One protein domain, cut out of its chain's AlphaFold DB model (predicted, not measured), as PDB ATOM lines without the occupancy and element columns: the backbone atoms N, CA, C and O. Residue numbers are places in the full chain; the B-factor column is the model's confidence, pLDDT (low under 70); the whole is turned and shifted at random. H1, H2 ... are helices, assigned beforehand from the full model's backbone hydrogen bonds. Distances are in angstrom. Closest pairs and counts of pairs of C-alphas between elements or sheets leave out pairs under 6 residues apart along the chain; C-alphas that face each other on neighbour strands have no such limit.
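What this domain is: This is residues 2 to 66 of the 99 residues of the protein "hsp90 co-chaperone Cdc37-like" of Notothenia coriiceps (black rockcod) (UniProt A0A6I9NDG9). Four short helices, H2, H3, H4 and H5, make a loose four-cornered ring, each running the opposite way to the one before it. A fifth helix, H1, comes first and extends away from this ring as an arm, its residues 2 to 8 sticking out free. The printed part has 65 residues with five named helices in the order H1, H2, H3, H4, H5 and no named strand; the class is all helix, with 48 residues in helices. The whole is only just loose, close to compact, with a radius of gyration of the C-alphas of 13.2 A, and it is elongated, spanning 41 by 24 by 16 A.

How they stand to each other: H1, residues 2 to 11, touches no helix and is apart from H2, residues 20 to 26. H2 and H3, residues 29 to 36, are close but not clearly touching; their closest C-alphas, those of Tyr 24 and Gln 32, are 6.3 A apart. These two run opposite ways at a shallow tilt of 24 degrees. H3 and H4, residues 40 to 49, touch and form a helical hairpin, running opposite ways at a shallow tilt of 18 degrees. Their closest C-alphas, those of Cys 34 and Leu 43, are 5.4 A apart. H4 and H5, residues 52 to 64, are close but not clearly touching, with the C-alphas of Ile 47 and Ala 55 closest at 5.5 A. They run opposite ways at a shallow tilt of 34 degrees, only just short of steep. H5 only just touches H2, with 3 pairs of C-alphas within 8 A and with residues 61 to 62 of H5 alone. The closest C-alphas there, those of Val 23 and Cys 62, are 6.7 A apart, and the two helices run opposite ways at a shallow tilt of 29 degrees. H2 and H4 are apart, and H3 and H5 are apart. In H1, H2, H3, H4 and H5 every pair of O i and N i+4 is within hydrogen-bond range.

Where its parts are: H1 begins at C-alpha 2 at (140.737, 136.869, 130.343) and measures 15.0 A from first to last C-alpha. H2 measures 9.9 A, beginning at C-alpha 20 at (138.158, 154.828, 119.886). H3 measures 10.2 A and H4 14.4 A. H5, the longest helix with 13 residues, measures 18.0 A and ends at C-alpha 64 at (140.898, 153.553, 111.853).

The domain as a whole: The two C-alphas farthest apart, those of Lys 2 and Lys 49, are 41.6 A apart. Residues 48 to 54, of which 52 to 54 belong to H5, also stand free. The printed part has no cut. The link from H1 to H2 is short, with 8 residues; the links H2 to H3, H3 to H4 and H4 to H5 are tight. The mean pLDDT of the printed part is 79.6, and residues 2 to 14 are under 70.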
ATOM      1  N   LYS A   2     140.149 135.753 131.119       50.62
ATOM      2  CA  LYS A   2     140.737 136.869 130.343       50.62
ATOM      3  C   LYS A   2     140.172 137.018 128.920       50.62
ATOM      4  O   LYS A   2     140.023 138.129 128.445       50.62
ATOM      5  N   GLU A   3     139.788 135.911 128.287       44.69
ATOM      6  CA  GLU A   3     139.329 135.908 126.886       44.69
ATOM      7  C   GLU A   3     137.981 136.616 126.657       44.69
ATOM      8  O   GLU A   3     137.768 137.182 125.594       44.69
ATOM      9  N   TYR A   4     137.097 136.668 127.662       42.88
ATOM     10  CA  TYR A   4     135.797 137.345 127.538       42.88
ATOM     11  C   TYR A   4     135.922 138.879 127.485       42.88
ATOM     12  O   TYR A   4     135.163 139.534 126.776       42.88
ATOM     13  N   GLU A   5     136.883 139.461 128.214       53.12
ATOM     14  CA  GLU A   5     137.148 140.910 128.184       53.12
ATOM     15  C   GLU A   5     137.825 141.336 126.873       53.12
ATOM     16  O   GLU A   5     137.560 142.427 126.362       53.12
ATOM     17  N   GLU A   6     138.662 140.468 126.299       51.47
ATOM     18  CA  GLU A   6     139.288 140.703 124.994       51.47
ATOM     19  C   GLU A   6     138.274 140.618 123.845       51.47
ATOM     20  O   GLU A   6     138.331 141.436 122.928       51.47
ATOM     21  N   GLU A   7     137.300 139.703 123.913       52.47
ATOM     22  CA  GLU A   7     136.225 139.594 122.915       52.47
ATOM     23  C   GLU A   7     135.286 140.810 122.911       52.47
ATOM     24  O   GLU A   7     134.914 141.299 121.839       52.47
ATOM     25  N   GLU A   8     134.924 141.345 124.084       56.81
ATOM     26  CA  GLU A   8     134.129 142.579 124.157       56.81
ATOM     27  C   GLU A   8     134.921 143.802 123.682       56.81
ATOM     28  O   GLU A   8     134.368 144.639 122.963       56.81
ATOM     29  N   ARG A   9     136.227 143.878 123.992       55.03
ATOM     30  CA  ARG A   9     137.119 144.888 123.399       55.03
ATOM     31  C   ARG A   9     137.159 144.765 121.877       55.03
ATOM     32  O   ARG A   9     137.024 145.770 121.186       55.03
ATOM     33  N   LYS A  10     137.258 143.544 121.339       55.78
ATOM     34  CA  LYS A  10     137.326 143.287 119.891       55.78
ATOM     35  C   LYS A  10     136.039 143.667 119.161       55.78
ATOM     36  O   LYS A  10     136.101 144.214 118.066       55.78
ATOM     37  N   LYS A  11     134.872 143.475 119.785       58.53
ATOM     38  CA  LYS A  11     133.576 143.931 119.240       58.53
ATOM     39  C   LYS A  11     133.390 145.449 119.242       58.53
ATOM     40  O   LYS A  11     132.510 145.938 118.537       58.53
ATOM     41  N   ARG A  12     134.177 146.182 120.034       60.81
ATOM     42  CA  ARG A  12     134.121 147.647 120.138       60.81
ATOM     43  C   ARG A  12     135.182 148.360 119.292       60.81
ATOM     44  O   ARG A  12     135.192 149.589 119.260       60.81
ATOM     45  N   MET A  13     136.048 147.605 118.617       64.12
ATOM     46  CA  MET A  13     137.068 148.158 117.732       64.12
ATOM     47  C   MET A  13     136.436 148.855 116.524       64.12
ATOM     48  O   MET A  13     135.461 148.379 115.942       64.12
ATOM     49  N   GLY A  14     137.017 149.993 116.152       69.88
ATOM     50  CA  GLY A  14     136.697 150.727 114.938       69.88
ATOM     51  C   GLY A  14     137.106 149.989 113.657       69.88
ATOM     52  O   GLY A  14     137.650 148.884 113.714       69.88
ATOM     53  N   PRO A  15     136.869 150.594 112.481       74.19
ATOM     54  CA  PRO A  15     137.060 149.958 111.172       74.19
ATOM     55  C   PRO A  15     138.481 149.427 110.905       74.19
ATOM     56  O   PRO A  15     138.634 148.532 110.087       74.19
ATOM     57  N   GLY A  16     139.505 149.933 111.593       72.19
ATOM     58  CA  GLY A  16     140.898 149.482 111.514       72.19
ATOM     59  C   GLY A  16     141.372 148.673 112.725       72.19
ATOM     60  O   GLY A  16     142.571 148.620 112.983       72.19
ATOM     61  N   GLY A  17     140.464 148.106 113.525       74.44
ATOM     62  CA  GLY A  17     140.847 147.306 114.694       74.44
ATOM     63  C   GLY A  17     141.365 148.133 115.880       74.44
ATOM     64  O   GLY A  17     141.952 147.580 116.806       74.44
ATOM     65  N   LEU A  18     141.180 149.459 115.861       78.56
ATOM     66  CA  LEU A  18     141.604 150.360 116.936       78.56
ATOM     67  C   LEU A  18     140.422 150.748 117.824       78.56
ATOM     68  O   LEU A  18     139.339 151.047 117.327       78.56
ATOM     69  N   ASP A  19     140.630 150.787 119.138       81.81
ATOM     70  CA  ASP A  19     139.599 151.230 120.075       81.81
ATOM     71  C   ASP A  19     139.516 152.775 120.081       81.81
ATOM     72  O   ASP A  19     140.540 153.441 120.277       81.81
ATOM     73  N   PRO A  20     138.328 153.374 119.866       82.38
ATOM     74  CA  PRO A  20     138.158 154.828 119.886       82.38
ATOM     75  C   PRO A  20     138.528 155.459 121.230       82.38
ATOM     76  O   PRO A  20     138.972 156.606 121.246       82.38
ATOM     77  N   VAL A  21     138.395 154.731 122.342       85.00
ATOM     78  CA  VAL A  21     138.796 155.203 123.673       85.00
ATOM     79  C   VAL A  21     140.318 155.236 123.792       85.00
ATOM     80  O   VAL A  21     140.863 156.252 124.209       85.00
ATOM     81  N   GLU A  22     141.022 154.185 123.361       83.94
ATOM     82  CA  GLU A  22     142.492 154.168 123.429       83.94
ATOM     83  C   GLU A  22     143.125 155.200 122.492       83.94
ATOM     84  O   GLU A  22     144.111 155.848 122.855       83.94
ATOM     85  N   VAL A  23     142.548 155.404 121.300       86.38
ATOM     86  CA  VAL A  23     142.993 156.490 120.419       86.38
ATOM     87  C   VAL A  23     142.762 157.830 121.097       86.38
ATOM     88  O   VAL A  23     143.716 158.595 121.181       86.38
ATOM     89  N   TYR A  24     141.566 158.082 121.639       87.81
ATOM     90  CA  TYR A  24     141.236 159.323 122.339       87.81
ATOM     91  C   TYR A  24     142.198 159.637 123.493       87.81
ATOM     92  O   TYR A  24     142.726 160.745 123.559       87.81
ATOM     93  N   GLU A  25     142.500 158.663 124.355       88.00
ATOM     94  CA  GLU A  25     143.444 158.841 125.468       88.00
ATOM     95  C   GLU A  25     144.887 159.087 124.994       88.00
ATOM     96  O   GLU A  25     145.653 159.780 125.665       88.00
ATOM     97  N   SER A  26     145.256 158.567 123.818       85.94
ATOM     98  CA  SER A  26     146.553 158.815 123.179       85.94
ATOM     99  C   SER A  26     146.642 160.176 122.472       85.94
ATOM    100  O   SER A  26     147.751 160.578 122.095       85.94
ATOM    101  N   LEU A  27     145.523 160.863 122.224       85.69
ATOM    102  CA  LEU A  27     145.531 162.174 121.576       85.69
ATOM    103  C   LEU A  27     146.028 163.255 122.545       85.69
ATOM    104  O   LEU A  27     145.794 163.165 123.752       85.69
ATOM    105  N   PRO A  28     146.654 164.332 122.045       86.06
ATOM    106  CA  PRO A  28     146.933 165.498 122.868       86.06
ATOM    107  C   PRO A  28     145.632 166.120 123.398       86.06
ATOM    108  O   PRO A  28     144.616 166.163 122.702       86.06
ATOM    109  N   VAL A  29     145.686 166.660 124.621       86.19
ATOM    110  CA  VAL A  29     144.539 167.250 125.346       86.19
ATOM    111  C   VAL A  29     143.793 168.294 124.509       86.19
ATOM    112  O   VAL A  29     142.575 168.419 124.593       86.19
ATOM    113  N   GLU A  30     144.519 169.026 123.664       85.56
ATOM    114  CA  GLU A  30     143.941 170.025 122.766       85.56
ATOM    115  C   GLU A  30     142.984 169.390 121.742       85.56
ATOM    116  O   GLU A  30     141.893 169.909 121.524       85.56
ATOM    117  N   MET A  31     143.333 168.223 121.184       84.44
ATOM    118  CA  MET A  31     142.458 167.469 120.280       84.44
ATOM    119  C   MET A  31     141.331 166.769 121.035       84.44
ATOM    120  O   MET A  31     140.196 166.820 120.570       84.44
ATOM    121  N   GLN A  32     141.609 166.184 122.206       89.62
ATOM    122  CA  GLN A  32     140.580 165.585 123.070       89.62
ATOM    123  C   GLN A  32     139.441 166.575 123.338       89.62
ATOM    124  O   GLN A  32     138.277 166.287 123.070       89.62
ATOM    125  N   LYS A  33     139.801 167.803 123.726       89.69
ATOM    126  CA  LYS A  33     138.841 168.879 123.964       89.69
ATOM    127  C   LYS A  33     138.014 169.221 122.720       89.69
ATOM    128  O   LYS A  33     136.819 169.467 122.838       89.69
ATOM    129  N   CYS A  34     138.616 169.196 121.529       90.31
ATOM    130  CA  CYS A  34     137.876 169.404 120.280       90.31
ATOM    131  C   CYS A  34     136.809 168.316 120.058       90.31
ATOM    132  O   CYS A  34     135.719 168.622 119.578       90.31
ATOM    133  N   PHE A  35     137.089 167.059 120.421       88.00
ATOM    134  CA  PHE A  35     136.114 165.967 120.342       88.00
ATOM    135  C   PHE A  35     135.030 166.060 121.432       88.00
ATOM    136  O   PHE A  35     133.859 165.846 121.114       88.00
ATOM    137  N   ASP A  36     135.383 166.433 122.669       89.88
ATOM    138  CA  ASP A  36     134.429 166.677 123.769       89.88
ATOM    139  C   ASP A  36     133.431 167.792 123.417       89.88
ATOM    140  O   ASP A  36     132.215 167.625 123.549       89.88
ATOM    141  N   ASP A  37     133.943 168.914 122.901       90.94
ATOM    142  CA  ASP A  37     133.144 170.058 122.444       90.94
ATOM    143  C   ASP A  37     132.446 169.784 121.092       90.94
ATOM    144  O   ASP A  37     131.617 170.577 120.641       90.94
ATOM    145  N   LYS A  38     132.748 168.645 120.446       86.62
ATOM    146  CA  LYS A  38     132.290 168.265 119.097       86.62
ATOM    147  C   LYS A  38     132.581 169.339 118.045       86.62
ATOM    148  O   LYS A  38     131.834 169.498 117.074       86.62
ATOM    149  N   ASP A  39     133.679 170.064 118.226       88.00
ATOM    150  CA  ASP A  39     134.094 171.156 117.363       88.00
ATOM    151  C   ASP A  39     135.078 170.659 116.295       88.00
ATOM    152  O   ASP A  39     136.300 170.612 116.462       88.00
ATOM    153  N   ILE A  40     134.504 170.285 115.150       85.44
ATOM    154  CA  ILE A  40     135.237 169.853 113.954       85.44
ATOM    155  C   ILE A  40     136.144 170.977 113.426       85.44
ATOM    156  O   ILE A  40     137.219 170.690 112.895       85.44
ATOM    157  N   GLN A  41     135.738 172.246 113.560       87.56
ATOM    158  CA  GLN A  41     136.519 173.387 113.076       87.56
ATOM    159  C   GLN A  41     137.776 173.566 113.929       87.56
ATOM    160  O   GLN A  41     138.871 173.646 113.370       87.56
ATOM    161  N   MET A  42     137.641 173.530 115.259       88.69
ATOM    162  CA  MET A  42     138.805 173.572 116.150       88.69
ATOM    163  C   MET A  42     139.740 172.386 115.921       88.69
ATOM    164  O   MET A  42     140.956 172.581 115.912       88.69
ATOM    165  N   LEU A  43     139.211 171.180 115.672       87.44
ATOM    166  CA  LEU A  43     140.076 170.036 115.384       87.44
ATOM    167  C   LEU A  43     140.891 170.265 114.103       87.44
ATOM    168  O   LEU A  43     142.103 170.060 114.098       87.44
ATOM    169  N   GLN A  44     140.258 170.737 113.026       86.50
ATOM    170  CA  GLN A  44     140.948 171.048 111.769       86.50
ATOM    171  C   GLN A  44     142.022 172.130 111.941       86.50
ATOM    172  O   GLN A  44     143.103 172.018 111.356       86.50
ATOM    173  N   GLU A  45     141.765 173.156 112.755       88.81
ATOM    174  CA  GLU A  45     142.764 174.175 113.082       88.81
ATOM    175  C   GLU A  45     143.923 173.608 113.906       88.81
ATOM    176  O   GLU A  45     145.078 173.920 113.616       88.81
ATOM    177  N   ALA A  46     143.642 172.773 114.910       87.19
ATOM    178  CA  ALA A  46     144.664 172.131 115.735       87.19
ATOM    179  C   ALA A  46     145.587 171.241 114.888       87.19
ATOM    180  O   ALA A  46     146.809 171.321 115.002       87.19
ATOM    181  N   ILE A  47     145.010 170.471 113.963       85.62
ATOM    182  CA  ILE A  47     145.755 169.642 113.008       85.62
ATOM    183  C   ILE A  47     146.581 170.513 112.057       85.62
ATOM    184  O   ILE A  47     147.725 170.185 111.767       85.62
ATOM    185  N   SER A  48     146.026 171.635 111.590       86.56
ATOM    186  CA  SER A  48     146.724 172.554 110.678       86.56
ATOM    187  C   SER A  48     147.892 173.293 111.340       86.56
ATOM    188  O   SER A  48     148.801 173.740 110.646       86.56
ATOM    189  N   LYS A  49     147.864 173.450 112.669       87.62
ATOM    190  CA  LYS A  49     148.965 174.016 113.468       87.62
ATOM    191  C   LYS A  49     150.045 172.981 113.798       87.62
ATOM    192  O   LYS A  49     151.161 173.370 114.135       87.62
ATOM    193  N   MET A  50     149.712 171.693 113.726       82.31
ATOM    194  CA  MET A  50     150.629 170.576 113.952       82.31
ATOM    195  C   MET A  50     151.460 170.282 112.694       82.31
ATOM    196  O   MET A  50     151.117 170.697 111.586       82.31
ATOM    197  N   ASP A  51     152.563 169.547 112.853       88.00
ATOM    198  CA  ASP A  51     153.348 169.083 111.713       88.00
ATOM    199  C   ASP A  51     152.494 168.184 110.795       88.00
ATOM    200  O   ASP A  51     151.821 167.269 111.285       88.00
ATOM    201  N   PRO A  52     152.520 168.385 109.463       85.81
ATOM    202  CA  PRO A  52     151.723 167.596 108.521       85.81
ATOM    203  C   PRO A  52     152.004 166.087 108.596       85.81
ATOM    204  O   PRO A  52     151.148 165.280 108.220       85.81
ATOM    205  N   THR A  53     153.187 165.691 109.075       87.88
ATOM    206  CA  THR A  53     153.567 164.287 109.259       87.88
ATOM    207  C   THR A  53     152.836 163.673 110.451       87.88
ATOM    208  O   THR A  53     152.233 162.609 110.317       87.88
ATOM    209  N   GLU A  54     152.823 164.362 111.595       84.75
ATOM    210  CA  GLU A  54     152.106 163.917 112.797       84.75
ATOM    211  C   GLU A  54     150.590 163.989 112.607       84.75
ATOM    212  O   GLU A  54     149.879 163.037 112.930       84.75
ATOM    213  N   ALA A  55     150.108 165.063 111.980       86.50
ATOM    214  CA  ALA A  55     148.713 165.253 111.603       86.50
ATOM    215  C   ALA A  55     148.160 164.064 110.805       86.50
ATOM    216  O   ALA A  55     147.080 163.558 111.108       86.50
ATOM    217  N   LYS A  56     148.908 163.576 109.804       86.00
ATOM    218  CA  LYS A  56     148.513 162.397 109.018       86.00
ATOM    219  C   LYS A  56     148.414 161.135 109.866       86.00
ATOM    220  O   LYS A  56     147.448 160.394 109.711       86.00
ATOM    221  N   VAL A  57     149.382 160.888 110.750       88.06
ATOM    222  CA  VAL A  57     149.388 159.698 111.620       88.06
ATOM    223  C   VAL A  57     148.212 159.732 112.599       88.06
ATOM    224  O   VAL A  57     147.502 158.739 112.747       88.06
ATOM    225  N   GLN A  58     147.976 160.885 113.226       87.06
ATOM    226  CA  GLN A  58     146.868 161.100 114.156       87.06
ATOM    227  C   GLN A  58     145.516 160.961 113.447       87.06
ATOM    228  O   GLN A  58     144.644 160.246 113.936       87.06
ATOM    229  N   MET A  59     145.350 161.562 112.262       86.56
ATOM    230  CA  MET A  59     144.120 161.423 111.476       86.56
ATOM    231  C   MET A  59     143.865 159.996 111.030       86.56
ATOM    232  O   MET A  59     142.736 159.533 111.167       86.56
ATOM    233  N   LYS A  60     144.892 159.277 110.564       86.44
ATOM    234  CA  LYS A  60     144.733 157.873 110.181       86.44
ATOM    235  C   LYS A  60     144.232 157.042 111.362       86.44
ATOM    236  O   LYS A  60     143.201 156.395 111.236       86.44
ATOM    237  N   ARG A  61     144.844 157.191 112.545       86.44
ATOM    238  CA  ARG A  61     144.383 156.523 113.776       86.44
ATOM    239  C   ARG A  61     142.964 156.907 114.182       86.44
ATOM    240  O   ARG A  61     142.209 156.049 114.629       86.44
ATOM    241  N   CYS A  62     142.582 158.176 114.047       88.12
ATOM    242  CA  CYS A  62     141.220 158.612 114.360       88.12
ATOM    243  C   CYS A  62     140.188 157.999 113.398       88.12
ATOM    244  O   CYS A  62     139.078 157.688 113.816       88.12
ATOM    245  N   ILE A  63     140.557 157.789 112.132       87.00
ATOM    246  CA  ILE A  63     139.709 157.145 111.120       87.00
ATOM    247  C   ILE A  63     139.631 155.636 111.363       87.00
ATOM    248  O   ILE A  63     138.540 155.083 111.441       87.00
ATOM    249  N   GLU A  64     140.777 154.988 111.565       83.88
ATOM    250  CA  GLU A  64     140.898 153.553 111.853       83.88
ATOM    251  C   GLU A  64     140.192 153.169 113.166       83.88
ATOM    252  O   GLU A  64     139.636 152.083 113.284       83.88
ATOM    253  N   SER A  65     140.134 154.067 114.149       85.94
ATOM    254  CA  SER A  65     139.338 153.854 115.369       85.94
ATOM    255  C   SER A  65     137.865 154.237 115.239       85.94
ATOM    256  O   SER A  65     137.073 153.950 116.132       85.94
ATOM    257  N   GLY A  66     137.469 154.882 114.138       83.88
ATOM    258  CA  GLY A  66     136.105 155.364 113.929       83.88
ATOM    259  C   GLY A  66     135.737 156.580 114.785       83.88
ATOM    260  O   GLY A  66     134.573 156.976 114.809       83.88
TER     261      GLY A  66